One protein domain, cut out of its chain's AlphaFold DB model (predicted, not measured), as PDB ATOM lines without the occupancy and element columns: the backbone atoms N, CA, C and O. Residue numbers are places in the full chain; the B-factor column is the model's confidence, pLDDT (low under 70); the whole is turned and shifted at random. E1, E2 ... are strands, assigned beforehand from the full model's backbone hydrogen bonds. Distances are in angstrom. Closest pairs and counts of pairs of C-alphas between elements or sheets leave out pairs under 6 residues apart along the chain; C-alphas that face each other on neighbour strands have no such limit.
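Overview. This is residues 45 to 144 of the 144 residues of the protein "Minor fimbrial subunit" of Escherichia coli (UniProt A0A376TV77). With little regular structure, this is a strongly twisted antiparallel sheet, E3 E4 E5 E6, toward one end of an elongated body, with one long link, residues 77 to 91, joining it to a small two-stranded pairing, E1 and E2, whose own strands are joined by a long loop, residues 49 to 71. The 100 printed residues hold six named strands, E1 to E6 in order; the class is all strand, though only 28 residues are in them. It is compact, radius of gyration of the C-alphas 14.7 A, spanning 49 by 26 by 24 A.

Along the chain. E3 is residues 92 to 95, E4 98 to 102, E5 109 to 113 (13.0 A) and E6 139 to 143, ending at C-alpha 143 (150.400, 111.504, 149.492). E1, residues 45 to 48, begins at C-alpha 45 (173.218, 109.034, 130.112); E2 is 72 to 76.

Arrangement. E3 E4 E5 E6 form a meander, each strand the antiparallel neighbour of the one before. Within hydrogen-bond range are N 93 and O 100, N 101 and O 110, and N 111 and O 141, each 2.8 A. Residues 68 to 69 pair with 139 to 140 of E6. In hairpin E1 and E2, N 47 and O 73 are 2.8 A apart. E2 and E6 are apart.

Size, cuts and confidence. C-alphas 59 and 80, the farthest apart, are 49.2 A apart. The printed part has no cut; links E1 to E2, E2 to E3 and E5 to E6 are long. Among 28 residues under pLDDT 70 are 131 to 140.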
ATOM      1  N   THR A  45     174.463 109.731 130.453       71.69
ATOM      2  CA  THR A  45     173.218 109.034 130.112       71.69
ATOM      3  C   THR A  45     172.494 108.628 131.388       71.69
ATOM      4  O   THR A  45     173.092 107.989 132.252       71.69
ATOM      5  N   VAL A  46     171.208 108.971 131.501       70.69
ATOM      6  CA  VAL A  46     170.334 108.498 132.584       70.69
ATOM      7  C   VAL A  46     169.657 107.205 132.137       70.69
ATOM      8  O   VAL A  46     168.930 107.201 131.148       70.69
ATOM      9  N   ASN A  47     169.889 106.115 132.860       68.38
ATOM     10  CA  ASN A  47     169.231 104.827 132.668       68.38
ATOM     11  C   ASN A  47     168.315 104.536 133.861       68.38
ATOM     12  O   ASN A  47     168.713 104.728 135.006       68.38
ATOM     13  N   GLY A  48     167.107 104.032 133.618       62.03
ATOM     14  CA  GLY A  48     166.122 103.825 134.686       62.03
ATOM     15  C   GLY A  48     165.417 105.122 135.107       62.03
ATOM     16  O   GLY A  48     165.456 106.101 134.371       62.03
ATOM     17  N   ALA A  49     164.761 105.107 136.271       66.75
ATOM     18  CA  ALA A  49     163.826 106.116 136.819       66.75
ATOM     19  C   ALA A  49     162.322 105.936 136.516       66.75
ATOM     20  O   ALA A  49     161.509 106.694 137.051       66.75
ATOM     21  N   ALA A  50     161.917 104.933 135.731       72.44
ATOM     22  CA  ALA A  50     160.497 104.608 135.585       72.44
ATOM     23  C   ALA A  50     159.991 103.894 136.847       72.44
ATOM     24  O   ALA A  50     160.525 102.857 137.235       72.44
ATOM     25  N   VAL A  51     158.957 104.449 137.480       74.56
ATOM     26  CA  VAL A  51     158.353 103.874 138.685       74.56
ATOM     27  C   VAL A  51     156.867 103.658 138.469       74.56
ATOM     28  O   VAL A  51     156.110 104.601 138.245       74.56
ATOM     29  N   GLU A  52     156.448 102.401 138.584       78.44
ATOM     30  CA  GLU A  52     155.049 102.008 138.486       78.44
ATOM     31  C   GLU A  52     154.453 101.774 139.878       78.44
ATOM     32  O   GLU A  52     154.898 100.930 140.663       78.44
ATOM     33  N   PHE A  53     153.398 102.523 140.200       74.31
ATOM     34  CA  PHE A  53     152.669 102.347 141.459       74.31
ATOM     35  C   PHE A  53     151.639 101.212 141.393       74.31
ATOM     36  O   PHE A  53     151.246 100.693 142.440       74.31
ATOM     37  N   GLY A  54     151.255 100.780 140.185       78.19
ATOM     38  CA  GLY A  54     150.242  99.752 139.957       78.19
ATOM     39  C   GLY A  54     148.846 100.199 140.403       78.19
ATOM     40  O   GLY A  54     148.483 101.368 140.279       78.19
ATOM     41  N   ASN A  55     148.057  99.264 140.937       76.56
ATOM     42  CA  ASN A  55     146.719  99.554 141.453       76.56
ATOM     43  C   ASN A  55     146.796 100.271 142.803       76.56
ATOM     44  O   ASN A  55     147.112  99.665 143.831       76.56
ATOM     45  N   VAL A  56     146.463 101.559 142.796       73.56
ATOM     46  CA  VAL A  56     146.435 102.396 143.993       73.56
ATOM     47  C   VAL A  56     145.007 102.491 144.520       73.56
ATOM     48  O   VAL A  56     144.128 103.101 143.918       73.56
ATOM     49  N   PHE A  57     144.784 101.925 145.698       74.25
ATOM     50  CA  PHE A  57     143.562 102.124 146.466       74.25
ATOM     51  C   PHE A  57     143.676 103.395 147.300       74.25
ATOM     52  O   PHE A  57     144.511 103.468 148.205       74.25
ATOM     53  N   ILE A  58     142.788 104.357 147.041       70.19
ATOM     54  CA  ILE A  58     142.735 105.665 147.709       70.19
ATOM     55  C   ILE A  58     142.751 105.540 149.241       70.19
ATOM     56  O   ILE A  58     143.419 106.323 149.918       70.19
ATOM     57  N   ASN A  59     142.076 104.532 149.799       71.88
ATOM     58  CA  ASN A  59     141.998 104.299 151.247       71.88
ATOM     59  C   ASN A  59     143.319 103.822 151.876       71.88
ATOM     60  O   ASN A  59     143.441 103.844 153.095       71.88
ATOM     61  N   LYS A  60     144.296 103.400 151.067       69.44
ATOM     62  CA  LYS A  60     145.626 102.959 151.517       69.44
ATOM     63  C   LYS A  60     146.717 104.008 151.275       69.44
ATOM     64  O   LYS A  60     147.891 103.741 151.491       69.44
ATOM     65  N   ILE A  61     146.363 105.203 150.798       73.19
ATOM     66  CA  ILE A  61     147.320 106.304 150.627       73.19
ATOM     67  C   ILE A  61     147.548 106.944 152.004       73.19
ATOM     68  O   ILE A  61     146.908 107.926 152.363       73.19
ATOM     69  N   ASN A  62     148.425 106.327 152.796       67.81
ATOM     70  CA  ASN A  62     148.818 106.748 154.148       67.81
ATOM     71  C   ASN A  62     150.282 107.231 154.227       67.81
ATOM     72  O   ASN A  62     150.808 107.437 155.317       67.81
ATOM     73  N   GLY A  63     150.973 107.355 153.087       65.81
ATOM     74  CA  GLY A  63     152.400 107.699 153.022       65.81
ATOM     75  C   GLY A  63     153.371 106.548 153.346       65.81
ATOM     76  O   GLY A  63     154.590 106.764 153.372       65.81
ATOM     77  N   VAL A  64     152.869 105.324 153.567       70.25
ATOM     78  CA  VAL A  64     153.676 104.130 153.878       70.25
ATOM     79  C   VAL A  64     153.485 102.990 152.876       70.25
ATOM     80  O   VAL A  64     154.477 102.393 152.472       70.25
ATOM     81  N   ASP A  65     152.264 102.706 152.427       69.81
ATOM     82  CA  ASP A  65     151.998 101.512 151.603       69.81
ATOM     83  C   ASP A  65     152.473 101.626 150.143       69.81
ATOM     84  O   ASP A  65     152.760 100.623 149.492       69.81
ATOM     85  N   TYR A  66     152.603 102.847 149.621       74.81
ATOM     86  CA  TYR A  66     152.999 103.101 148.230       74.81
ATOM     87  C   TYR A  66     154.373 103.762 148.116       74.81
ATOM     88  O   TYR A  66     154.590 104.612 147.252       74.81
ATOM     89  N   LYS A  67     155.304 103.394 149.004       78.06
ATOM     90  CA  LYS A  67     156.713 103.762 148.838       78.06
ATOM     91  C   LYS A  67     157.313 102.933 147.704       78.06
ATOM     92  O   LYS A  67     157.203 101.705 147.713       78.06
ATOM     93  N   ARG A  68     157.950 103.591 146.739       80.00
ATOM     94  CA  ARG A  68     158.641 102.938 145.624       80.00
ATOM     95  C   ARG A  68     160.060 103.491 145.482       80.00
ATOM     96  O   ARG A  68     160.190 104.711 145.391       80.00
ATOM     97  N   PRO A  69     161.102 102.643 145.485       76.31
ATOM     98  CA  PRO A  69     162.467 103.103 145.243       76.31
ATOM     99  C   PRO A  69     162.617 103.624 143.807       76.31
ATOM    100  O   PRO A  69     161.892 103.192 142.909       76.31
ATOM    101  N   ILE A  70     163.529 104.574 143.606       74.75
ATOM    102  CA  ILE A  70     163.873 105.129 142.293       74.75
ATOM    103  C   ILE A  70     165.253 104.629 141.908       74.75
ATOM    104  O   ILE A  70     166.257 105.295 142.151       74.75
ATOM    105  N   ASP A  71     165.295 103.479 141.255       70.75
ATOM    106  CA  ASP A  71     166.547 102.950 140.735       70.75
ATOM    107  C   ASP A  71     166.868 103.668 139.414       70.75
ATOM    108  O   ASP A  71     166.321 103.360 138.349       70.75
ATOM    109  N   TYR A  72     167.719 104.691 139.494       69.06
ATOM    110  CA  TYR A  72     168.272 105.383 138.332       69.06
ATOM    111  C   TYR A  72     169.796 105.265 138.338       69.06
ATOM    112  O   TYR A  72     170.445 105.430 139.361       69.06
ATOM    113  N   SER A  73     170.386 104.986 137.185       67.38
ATOM    114  CA  SER A  73     171.829 104.893 136.991       67.38
ATOM    115  C   SER A  73     172.279 105.996 136.045       67.38
ATOM    116  O   SER A  73     171.700 106.175 134.974       67.38
ATOM    117  N   LEU A  74     173.315 106.736 136.430       67.81
ATOM    118  CA  LEU A  74     173.968 107.702 135.555       67.81
ATOM    119  C   LEU A  74     175.255 107.097 135.011       67.81
ATOM    120  O   LEU A  74     176.188 106.826 135.761       67.81
ATOM    121  N   VAL A  75     175.298 106.903 133.698       71.31
ATOM    122  CA  VAL A  75     176.483 106.427 132.987       71.31
ATOM    123  C   VAL A  75     177.103 107.614 132.264       71.31
ATOM    124  O   VAL A  75     176.590 108.063 131.239       71.31
ATOM    125  N   CYS A  76     178.202 108.134 132.803       69.75
ATOM    126  CA  CYS A  76     178.986 109.191 132.171       69.75
ATOM    127  C   CYS A  76     180.340 108.614 131.737       69.75
ATOM    128  O   CYS A  76     181.085 108.081 132.559       69.75
ATOM    129  N   ASN A  77     180.671 108.714 130.451       66.00
ATOM    130  CA  ASN A  77     181.953 108.236 129.929       66.00
ATOM    131  C   ASN A  77     183.021 109.331 130.091       66.00
ATOM    132  O   ASN A  77     182.762 110.471 129.733       66.00
ATOM    133  N   ASN A  78     184.224 108.993 130.569       60.00
ATOM    134  CA  ASN A  78     185.361 109.925 130.717       60.00
ATOM    135  C   ASN A  78     185.106 111.131 131.640       60.00
ATOM    136  O   ASN A  78     185.432 112.267 131.299       60.00
ATOM    137  N   LEU A  79     184.528 110.893 132.819       60.19
ATOM    138  CA  LEU A  79     184.378 111.927 133.842       60.19
ATOM    139  C   LEU A  79     185.744 112.465 134.273       60.19
ATOM    140  O   LEU A  79     186.534 111.757 134.890       60.19
ATOM    141  N   ALA A  80     186.002 113.730 133.957       55.66
ATOM    142  CA  ALA A  80     187.148 114.464 134.483       55.66
ATOM    143  C   ALA A  80     186.836 115.162 135.824       55.66
ATOM    144  O   ALA A  80     187.746 115.710 136.439       55.66
ATOM    145  N   MET A  81     185.566 115.184 136.264       54.75
ATOM    146  CA  MET A  81     185.123 115.910 137.460       54.75
ATOM    147  C   MET A  81     184.056 115.159 138.263       54.75
ATOM    148  O   MET A  81     183.094 114.640 137.696       54.75
ATOM    149  N   ASP A  82     184.214 115.206 139.589       58.75
ATOM    150  CA  ASP A  82     183.310 114.628 140.593       58.75
ATOM    151  C   ASP A  82     182.211 115.605 141.071       58.75
ATOM    152  O   ASP A  82     181.328 115.210 141.828       58.75
ATOM    153  N   ASP A  83     182.225 116.874 140.635       67.69
ATOM    154  CA  ASP A  83     181.251 117.905 141.057       67.69
ATOM    155  C   ASP A  83     180.003 117.940 140.159       67.69
ATOM    156  O   ASP A  83     179.616 118.966 139.588       67.69
ATOM    157  N   LEU A  84     179.373 116.783 139.979       71.94
ATOM    158  CA  LEU A  84     178.091 116.722 139.291       71.94
ATOM    159  C   LEU A  84     176.966 117.165 140.230       71.94
ATOM    160  O   LEU A  84     176.944 116.879 141.428       71.94
ATOM    161  N   ARG A  85     175.978 117.843 139.650       75.75
ATOM    162  CA  ARG A  85     174.757 118.259 140.335       75.75
ATOM    163  C   ARG A  85     173.543 117.821 139.543       75.75
ATOM    164  O   ARG A  85     173.518 117.940 138.320       75.75
ATOM    165  N   LEU A  86     172.531 117.343 140.251       76.00
ATOM    166  CA  LEU A  86     171.265 116.938 139.660       76.00
ATOM    167  C   LEU A  86     170.170 117.915 140.027       76.00
ATOM    168  O   LEU A  86     170.110 118.420 141.144       76.00
ATOM    169  N   GLN A  87     169.278 118.144 139.078       79.94
ATOM    170  CA  GLN A  87     168.055 118.884 139.297       79.94
ATOM    171  C   GLN A  87     166.899 118.044 138.780       79.94
ATOM    172  O   GLN A  87     166.918 117.585 137.639       79.94
ATOM    173  N   MET A  88     165.896 117.858 139.627       77.88
ATOM    174  CA  MET A  88     164.645 117.219 139.249       77.88
ATOM    175  C   MET A  88     163.589 118.305 139.093       77.88
ATOM    176  O   MET A  88     163.415 119.131 139.983       77.88
ATOM    177  N   GLN A  89     162.901 118.308 137.956       83.50
ATOM    178  CA  GLN A  89     161.817 119.241 137.671       83.50
ATOM    179  C   GLN A  89     160.544 118.450 137.393       83.50
ATOM    180  O   GLN A  89     160.577 117.437 136.693       83.50
ATOM    181  N   ALA A  90     159.423 118.918 137.926       83.94
ATOM    182  CA  ALA A  90     158.115 118.334 137.675       83.94
ATOM    183  C   ALA A  90     157.013 119.374 137.869       83.94
ATOM    184  O   ALA A  90     157.210 120.400 138.516       83.94
ATOM    185  N   THR A  91     155.824 119.093 137.342       87.50
ATOM    186  CA  THR A  91     154.639 119.901 137.634       87.50
ATOM    187  C   THR A  91     154.189 119.638 139.067       87.50
ATOM    188  O   THR A  91     153.759 118.532 139.392       87.50
ATOM    189  N   THR A  92     154.275 120.647 139.928       87.31
ATOM    190  CA  THR A  92     153.930 120.528 141.347       87.31
ATOM    191  C   THR A  92     152.546 121.089 141.668       87.31
ATOM    192  O   THR A  92     152.056 121.999 141.003       87.31
ATOM    193  N   VAL A  93     151.935 120.579 142.732       89.00
ATOM    194  CA  VAL A  93     150.702 121.070 143.354       89.00
ATOM    195  C   VAL A  93     150.910 121.134 144.867       89.00
ATOM    196  O   VAL A  93     151.675 120.350 145.426       89.00
ATOM    197  N   VAL A  94     150.243 122.074 145.534       87.38
ATOM    198  CA  VAL A  94     150.282 122.179 146.995       87.38
ATOM    199  C   VAL A  94     149.115 121.396 147.582       87.38
ATOM    200  O   VAL A  94     147.957 121.703 147.301       87.38
ATOM    201  N   ILE A  95     149.418 120.396 148.407       84.62
ATOM    202  CA  ILE A  95     148.430 119.571 149.109       84.62
ATOM    203  C   ILE A  95     148.762 119.616 150.597       84.62
ATOM    204  O   ILE A  95     149.894 119.348 150.983       84.62
ATOM    205  N   ASN A  96     147.798 120.008 151.436       83.25
ATOM    206  CA  ASN A  96     147.982 120.151 152.890       83.25
ATOM    207  C   ASN A  96     149.201 121.013 153.299       83.25
ATOM    208  O   ASN A  96     149.816 120.774 154.334       83.25
ATOM    209  N   GLY A  97     149.549 122.023 152.490       82.75
ATOM    210  CA  GLY A  97     150.698 122.907 152.730       82.75
ATOM    211  C   GLY A  97     152.045 122.369 152.232       82.75
ATOM    212  O   GLY A  97     153.064 123.017 152.448       82.75
ATOM    213  N   GLU A  98     152.061 121.225 151.547       82.88
ATOM    214  CA  GLU A  98     153.271 120.602 151.014       82.88
ATOM    215  C   GLU A  98     153.303 120.619 149.481       82.88
ATOM    216  O   GLU A  98     152.316 120.282 148.824       82.88
ATOM    217  N   THR A  99     154.455 120.976 148.911       85.88
ATOM    218  CA  THR A  99     154.701 120.925 147.465       85.88
ATOM    219  C   THR A  99     154.997 119.490 147.038       85.88
ATOM    220  O   THR A  99     156.049 118.937 147.352       85.88
ATOM    221  N   VAL A 100     154.071 118.889 146.296       87.56
ATOM    222  CA  VAL A 100     154.168 117.516 145.785       87.56
ATOM    223  C   VAL A 100     153.972 117.497 144.274       87.56
ATOM    224  O   VAL A 100     153.435 118.437 143.695       87.56
ATOM    225  N   ILE A 101     154.393 116.430 143.601       88.69
ATOM    226  CA  ILE A 101     154.188 116.272 142.158       88.69
ATOM    227  C   ILE A 101     152.716 116.016 141.880       88.69
ATOM    228  O   ILE A 101     152.093 115.146 142.494       88.69
ATOM    229  N   SER A 102     152.164 116.779 140.941       86.69
ATOM    230  CA  SER A 102     150.786 116.634 140.505       86.69
ATOM    231  C   SER A 102     150.600 115.314 139.767       86.69
ATOM    232  O   SER A 102     151.290 115.022 138.794       86.69
ATOM    233  N   THR A 103     149.624 114.531 140.219       85.38
ATOM    234  CA  THR A 103     149.168 113.317 139.523       85.38
ATOM    235  C   THR A 103     148.052 113.611 138.516       85.38
ATOM    236  O   THR A 103     147.597 112.709 137.821       85.38
ATOM    237  N   GLY A 104     147.561 114.857 138.469       84.31
ATOM    238  CA  GLY A 104     146.332 115.226 137.761       84.31
ATOM    239  C   GLY A 104     145.040 114.845 138.497       84.31
ATOM    240  O   GLY A 104     143.961 115.225 138.049       84.31
ATOM    241  N   ILE A 105     145.125 114.141 139.634       83.06
ATOM    242  CA  ILE A 105     143.968 113.767 140.455       83.06
ATOM    243  C   ILE A 105     143.821 114.769 141.615       83.06
ATOM    244  O   ILE A 105     144.767 114.947 142.388       83.06
ATOM    245  N   PRO A 106     142.652 115.416 141.788       82.31
ATOM    246  CA  PRO A 106     142.429 116.363 142.878       82.31
ATOM    247  C   PRO A 106     142.665 115.724 144.252       82.31
ATOM    248  O   PRO A 106     142.115 114.666 144.552       82.31
ATOM    249  N   GLY A 107     143.464 116.384 145.093       81.69
ATOM    250  CA  GLY A 107     143.762 115.916 146.450       81.69
ATOM    251  C   GLY A 107     144.775 114.771 146.540       81.69
ATOM    252  O   GLY A 107     144.952 114.232 147.627       81.69
ATOM    253  N   PHE A 108     145.449 114.401 145.442       83.88
ATOM    254  CA  PHE A 108     146.531 113.411 145.458       83.88
ATOM    255  C   PHE A 108     147.787 113.910 144.755       83.88
ATOM    256  O   PHE A 108     147.741 114.516 143.682       83.88
ATOM    257  N   GLY A 109     148.934 113.582 145.337       86.62
ATOM    258  CA  GLY A 109     150.233 113.946 144.791       86.62
ATOM    259  C   GLY A 109     151.300 112.904 145.080       86.62
ATOM    260  O   GLY A 109     151.111 112.003 145.902       86.62
ATOM    261  N   ILE A 110     152.432 113.034 144.395       86.75
ATOM    262  CA  ILE A 110     153.605 112.196 144.626       86.75
ATOM    263  C   ILE A 110     154.692 113.025 145.301       86.75
ATOM    264  O   ILE A 110     155.166 114.025 144.770       86.75
ATOM    265  N   ARG A 111     155.103 112.595 146.484       86.44
ATOM    266  CA  ARG A 111     156.232 113.146 147.222       86.44
ATOM    267  C   ARG A 111     157.494 112.378 146.858       86.44
ATOM    268  O   ARG A 111     157.506 111.150 146.922       86.44
ATOM    269  N   VAL A 112     158.567 113.092 146.542       84.25
ATOM    270  CA  VAL A 112     159.912 112.512 146.434       84.25
ATOM    271  C   VAL A 112     160.630 112.751 147.746       84.25
ATOM    272  O   VAL A 112     160.610 113.869 148.263       84.25
ATOM    273  N   GLN A 113     161.275 111.725 148.289       83.19
ATOM    274  CA  GLN A 113     162.161 111.898 149.434       83.19
ATOM    275  C   GLN A 113     163.480 111.166 149.211       83.19
ATOM    276  O   GLN A 113     163.541 110.187 148.468       83.19
ATOM    277  N   LYS A 114     164.540 111.631 149.870       78.50
ATOM    278  CA  LYS A 114     165.824 110.922 149.878       78.50
ATOM    279  C   LYS A 114     165.726 109.649 150.726       78.50
ATOM    280  O   LYS A 114     165.015 109.637 151.730       78.50
ATOM    281  N   SER A 115     166.460 108.600 150.346       74.19
ATOM    282  CA  SER A 115     166.541 107.366 151.149       74.19
ATOM    283  C   SER A 115     167.199 107.602 152.508       74.19
ATOM    284  O   SER A 115     166.678 107.130 153.512       74.19
ATOM    285  N   SER A 116     168.262 108.406 152.551       74.38
ATOM    286  CA  SER A 116     169.102 108.573 153.741       74.38
ATOM    287  C   SER A 116     168.395 109.234 154.930       74.38
ATOM    288  O   SER A 116     168.441 108.733 156.050       74.38
ATOM    289  N   ASP A 117     167.755 110.381 154.701       78.31
ATOM    290  CA  ASP A 117     167.219 111.252 155.755       78.31
ATOM    291  C   ASP A 117     165.699 111.471 155.650       78.31
ATOM    292  O   ASP A 117     165.115 112.210 156.444       78.31
ATOM    293  N   HIS A 118     165.041 110.835 154.672       78.56
ATOM    294  CA  HIS A 118     163.621 111.015 154.357       78.56
ATOM    295  C   HIS A 118     163.216 112.481 154.115       78.56
ATOM    296  O   HIS A 118     162.021 112.806 154.155       78.56
ATOM    297  N   THR A 119     164.178 113.369 153.844       82.88
ATOM    298  CA  THR A 119     163.888 114.767 153.530       82.88
ATOM    299  C   THR A 119     163.171 114.856 152.196       82.88
ATOM    300  O   THR A 119     163.452 114.097 151.265       82.88
ATOM    301  N   ILE A 120     162.198 115.763 152.120       80.75
ATOM    302  CA  ILE A 120     161.466 116.027 150.884       80.75
ATOM    303  C   ILE A 120     162.428 116.668 149.896       80.75
ATOM    304  O   ILE A 120     163.176 117.585 150.237       80.75
ATOM    305  N   LEU A 121     162.405 116.158 148.672       82.38
ATOM    306  CA  LEU A 121     163.191 116.720 147.598       82.38
ATOM    307  C   LEU A 121     162.521 117.980 147.068       82.38
ATOM    308  O   LEU A 121     161.344 117.950 146.712       82.38
ATOM    309  N   ASP A 122     163.281 119.066 146.986       82.12
ATOM    310  CA  ASP A 122     162.798 120.271 146.336       82.12
ATOM    311  C   ASP A 122     162.868 120.106 144.812       82.12
ATOM    312  O   ASP A 122     163.930 119.849 144.244       82.12
ATOM    313  N   LEU A 123     161.705 120.223 144.178       81.94
ATOM    314  CA  LEU A 123     161.488 120.050 142.741       81.94
ATOM    315  C   LEU A 123     161.308 121.392 142.023       81.94
ATOM    316  O   LEU A 123     160.957 121.438 140.841       81.94
ATOM    317  N   THR A 124     161.508 122.490 142.751       79.50
ATOM    318  CA  THR A 124     161.469 123.842 142.208       79.50
ATOM    319  C   THR A 124     162.639 124.046 141.247       79.50
ATOM    320  O   THR A 124     163.764 123.596 141.481       79.50
ATOM    321  N   SER A 125     162.395 124.761 140.147       74.56
ATOM    322  CA  SER A 125     163.461 125.159 139.227       74.56
ATOM    323  C   SER A 125     164.513 125.985 139.975       74.56
ATOM    324  O   SER A 125     164.209 127.060 140.487       74.56
ATOM    325  N   GLY A 126     165.748 125.493 140.024       76.06
ATOM    326  CA  GLY A 126     166.863 126.114 140.747       76.06
ATOM    327  C   GLY A 126     167.417 125.268 141.894       76.06
ATOM    328  O   GLY A 126     168.539 125.521 142.330       76.06
ATOM    329  N   SER A 127     166.696 124.233 142.325       81.75
ATOM    330  CA  SER A 127     167.120 123.379 143.434       81.75
ATOM    331  C   SER A 127     168.034 122.263 142.934       81.75
ATOM    332  O   SER A 127     167.632 121.381 142.175       81.75
ATOM    333  N   TRP A 128     169.311 122.362 143.306       79.44
ATOM    334  CA  TRP A 128     170.367 121.443 142.894       79.44
ATOM    335  C   TRP A 128     170.725 120.495 144.029       79.44
ATOM    336  O   TRP A 128     170.850 120.895 145.185       79.44
ATOM    337  N   LEU A 129     170.935 119.238 143.674       77.56
ATOM    338  CA  LEU A 129     171.313 118.171 144.582       77.56
ATOM    339  C   LEU A 129     172.749 117.762 144.274       77.56
ATOM    340  O   LEU A 129     173.071 117.583 143.093       77.56
ATOM    341  N   PRO A 130     173.605 117.600 145.296       72.06
ATOM    342  CA  PRO A 130     174.931 117.046 145.085       72.06
ATOM    343  C   PRO A 130     174.779 115.619 144.559       72.06
ATOM    344  O   PRO A 130     174.025 114.824 145.125       72.06
ATOM    345  N   PHE A 131     175.465 115.305 143.465       67.06
ATOM    346  CA  PHE A 131     175.501 113.947 142.952       67.06
ATOM    347  C   PHE A 131     176.692 113.207 143.545       67.06
ATOM    348  O   PHE A 131     177.817 113.694 143.518       67.06
ATOM    349  N   ASN A 132     176.448 112.010 144.062       63.19
ATOM    350  CA  ASN A 132     177.506 111.118 144.495       63.19
ATOM    351  C   ASN A 132     177.184 109.720 143.961       63.19
ATOM    352  O   ASN A 132     176.140 109.149 144.272       63.19
ATOM    353  N   PHE A 133     178.094 109.187 143.138       55.75
ATOM    354  CA  PHE A 133     177.976 107.877 142.484       55.75
ATOM    355  C   PHE A 133     177.763 106.721 143.474       55.75
ATOM    356  O   PHE A 133     177.319 105.649 143.076       55.75
ATOM    357  N   SER A 134     178.077 106.935 144.755       51.56
ATOM    358  CA  SER A 134     177.983 105.944 145.820       51.56
ATOM    359  C   SER A 134     176.786 106.134 146.763       51.56
ATOM    360  O   SER A 134     176.647 105.329 147.684       51.56
ATOM    361  N   SER A 135     175.931 107.153 146.607       47.84
ATOM    362  CA  SER A 135     174.901 107.444 147.616       47.84
ATOM    363  C   SER A 135     173.466 107.345 147.098       47.84
ATOM    364  O   SER A 135     173.015 108.177 146.316       47.84
ATOM    365  N   GLU A 136     172.777 106.338 147.632       56.50
ATOM    366  CA  GLU A 136     171.348 106.250 147.952       56.50
ATOM    367  C   GLU A 136     170.314 106.852 146.991       56.50
ATOM    368  O   GLU A 136     170.105 108.060 146.877       56.50
ATOM    369  N   PHE A 137     169.548 105.937 146.403       59.34
ATOM    370  CA  PHE A 137     168.406 106.211 145.552       59.34
ATOM    371  C   PHE A 137     167.269 106.910 146.322       59.34
ATOM    372  O   PHE A 137     166.868 106.438 147.385       59.34
ATOM    373  N   PRO A 138     166.702 108.020 145.821       62.03
ATOM    374  CA  PRO A 138     165.479 108.591 146.363       62.03
ATOM    375  C   PRO A 138     164.314 107.614 146.167       62.03
ATOM    376  O   PRO A 138     164.368 106.703 145.344       62.03
ATOM    377  N   PHE A 139     163.236 107.800 146.918       67.19
ATOM    378  CA  PHE A 139     162.013 107.026 146.757       67.19
ATOM    379  C   PHE A 139     160.820 107.950 146.519       67.19
ATOM    380  O   PHE A 139     160.740 109.068 147.037       67.19
ATOM    381  N   TRP A 140     159.850 107.448 145.764       66.25
ATOM    382  CA  TRP A 140     158.550 108.072 145.617       66.25
ATOM    383  C   TRP A 140     157.580 107.594 146.687       66.25
ATOM    384  O   TRP A 140     157.548 106.413 147.037       66.25
ATOM    385  N   LYS A 141     156.726 108.499 147.152       75.12
ATOM    386  CA  LYS A 141     155.590 108.204 148.021       75.12
ATOM    387  C   LYS A 141     154.332 108.851 147.492       75.12
ATOM    388  O   LYS A 141     154.348 110.022 147.137       75.12
ATOM    389  N   LEU A 142     153.221 108.127 147.545       72.19
ATOM    390  CA  LEU A 142     151.910 108.734 147.341       72.19
ATOM    391  C   LEU A 142     151.432 109.432 148.615       72.19
ATOM    392  O   LEU A 142     151.497 108.865 149.711       72.19
ATOM    393  N   CYS A 143     150.925 110.649 148.438       73.69
ATOM    394  CA  CYS A 143     150.400 111.504 149.492       73.69
ATOM    395  C   CYS A 143     148.989 111.995 149.155       73.69
ATOM    396  O   CYS A 143     148.602 112.087 147.987       73.69
ATOM    397  N   ARG A 144     148.248 112.295 150.219       70.00
ATOM    398  CA  ARG A 144     146.922 112.911 150.221       70.00
ATOM    399  C   ARG A 144     146.982 114.198 151.038       70.00
ATOM    400  O   ARG A 144     147.855 114.279 151.932       70.00
TER     401      ARG A 144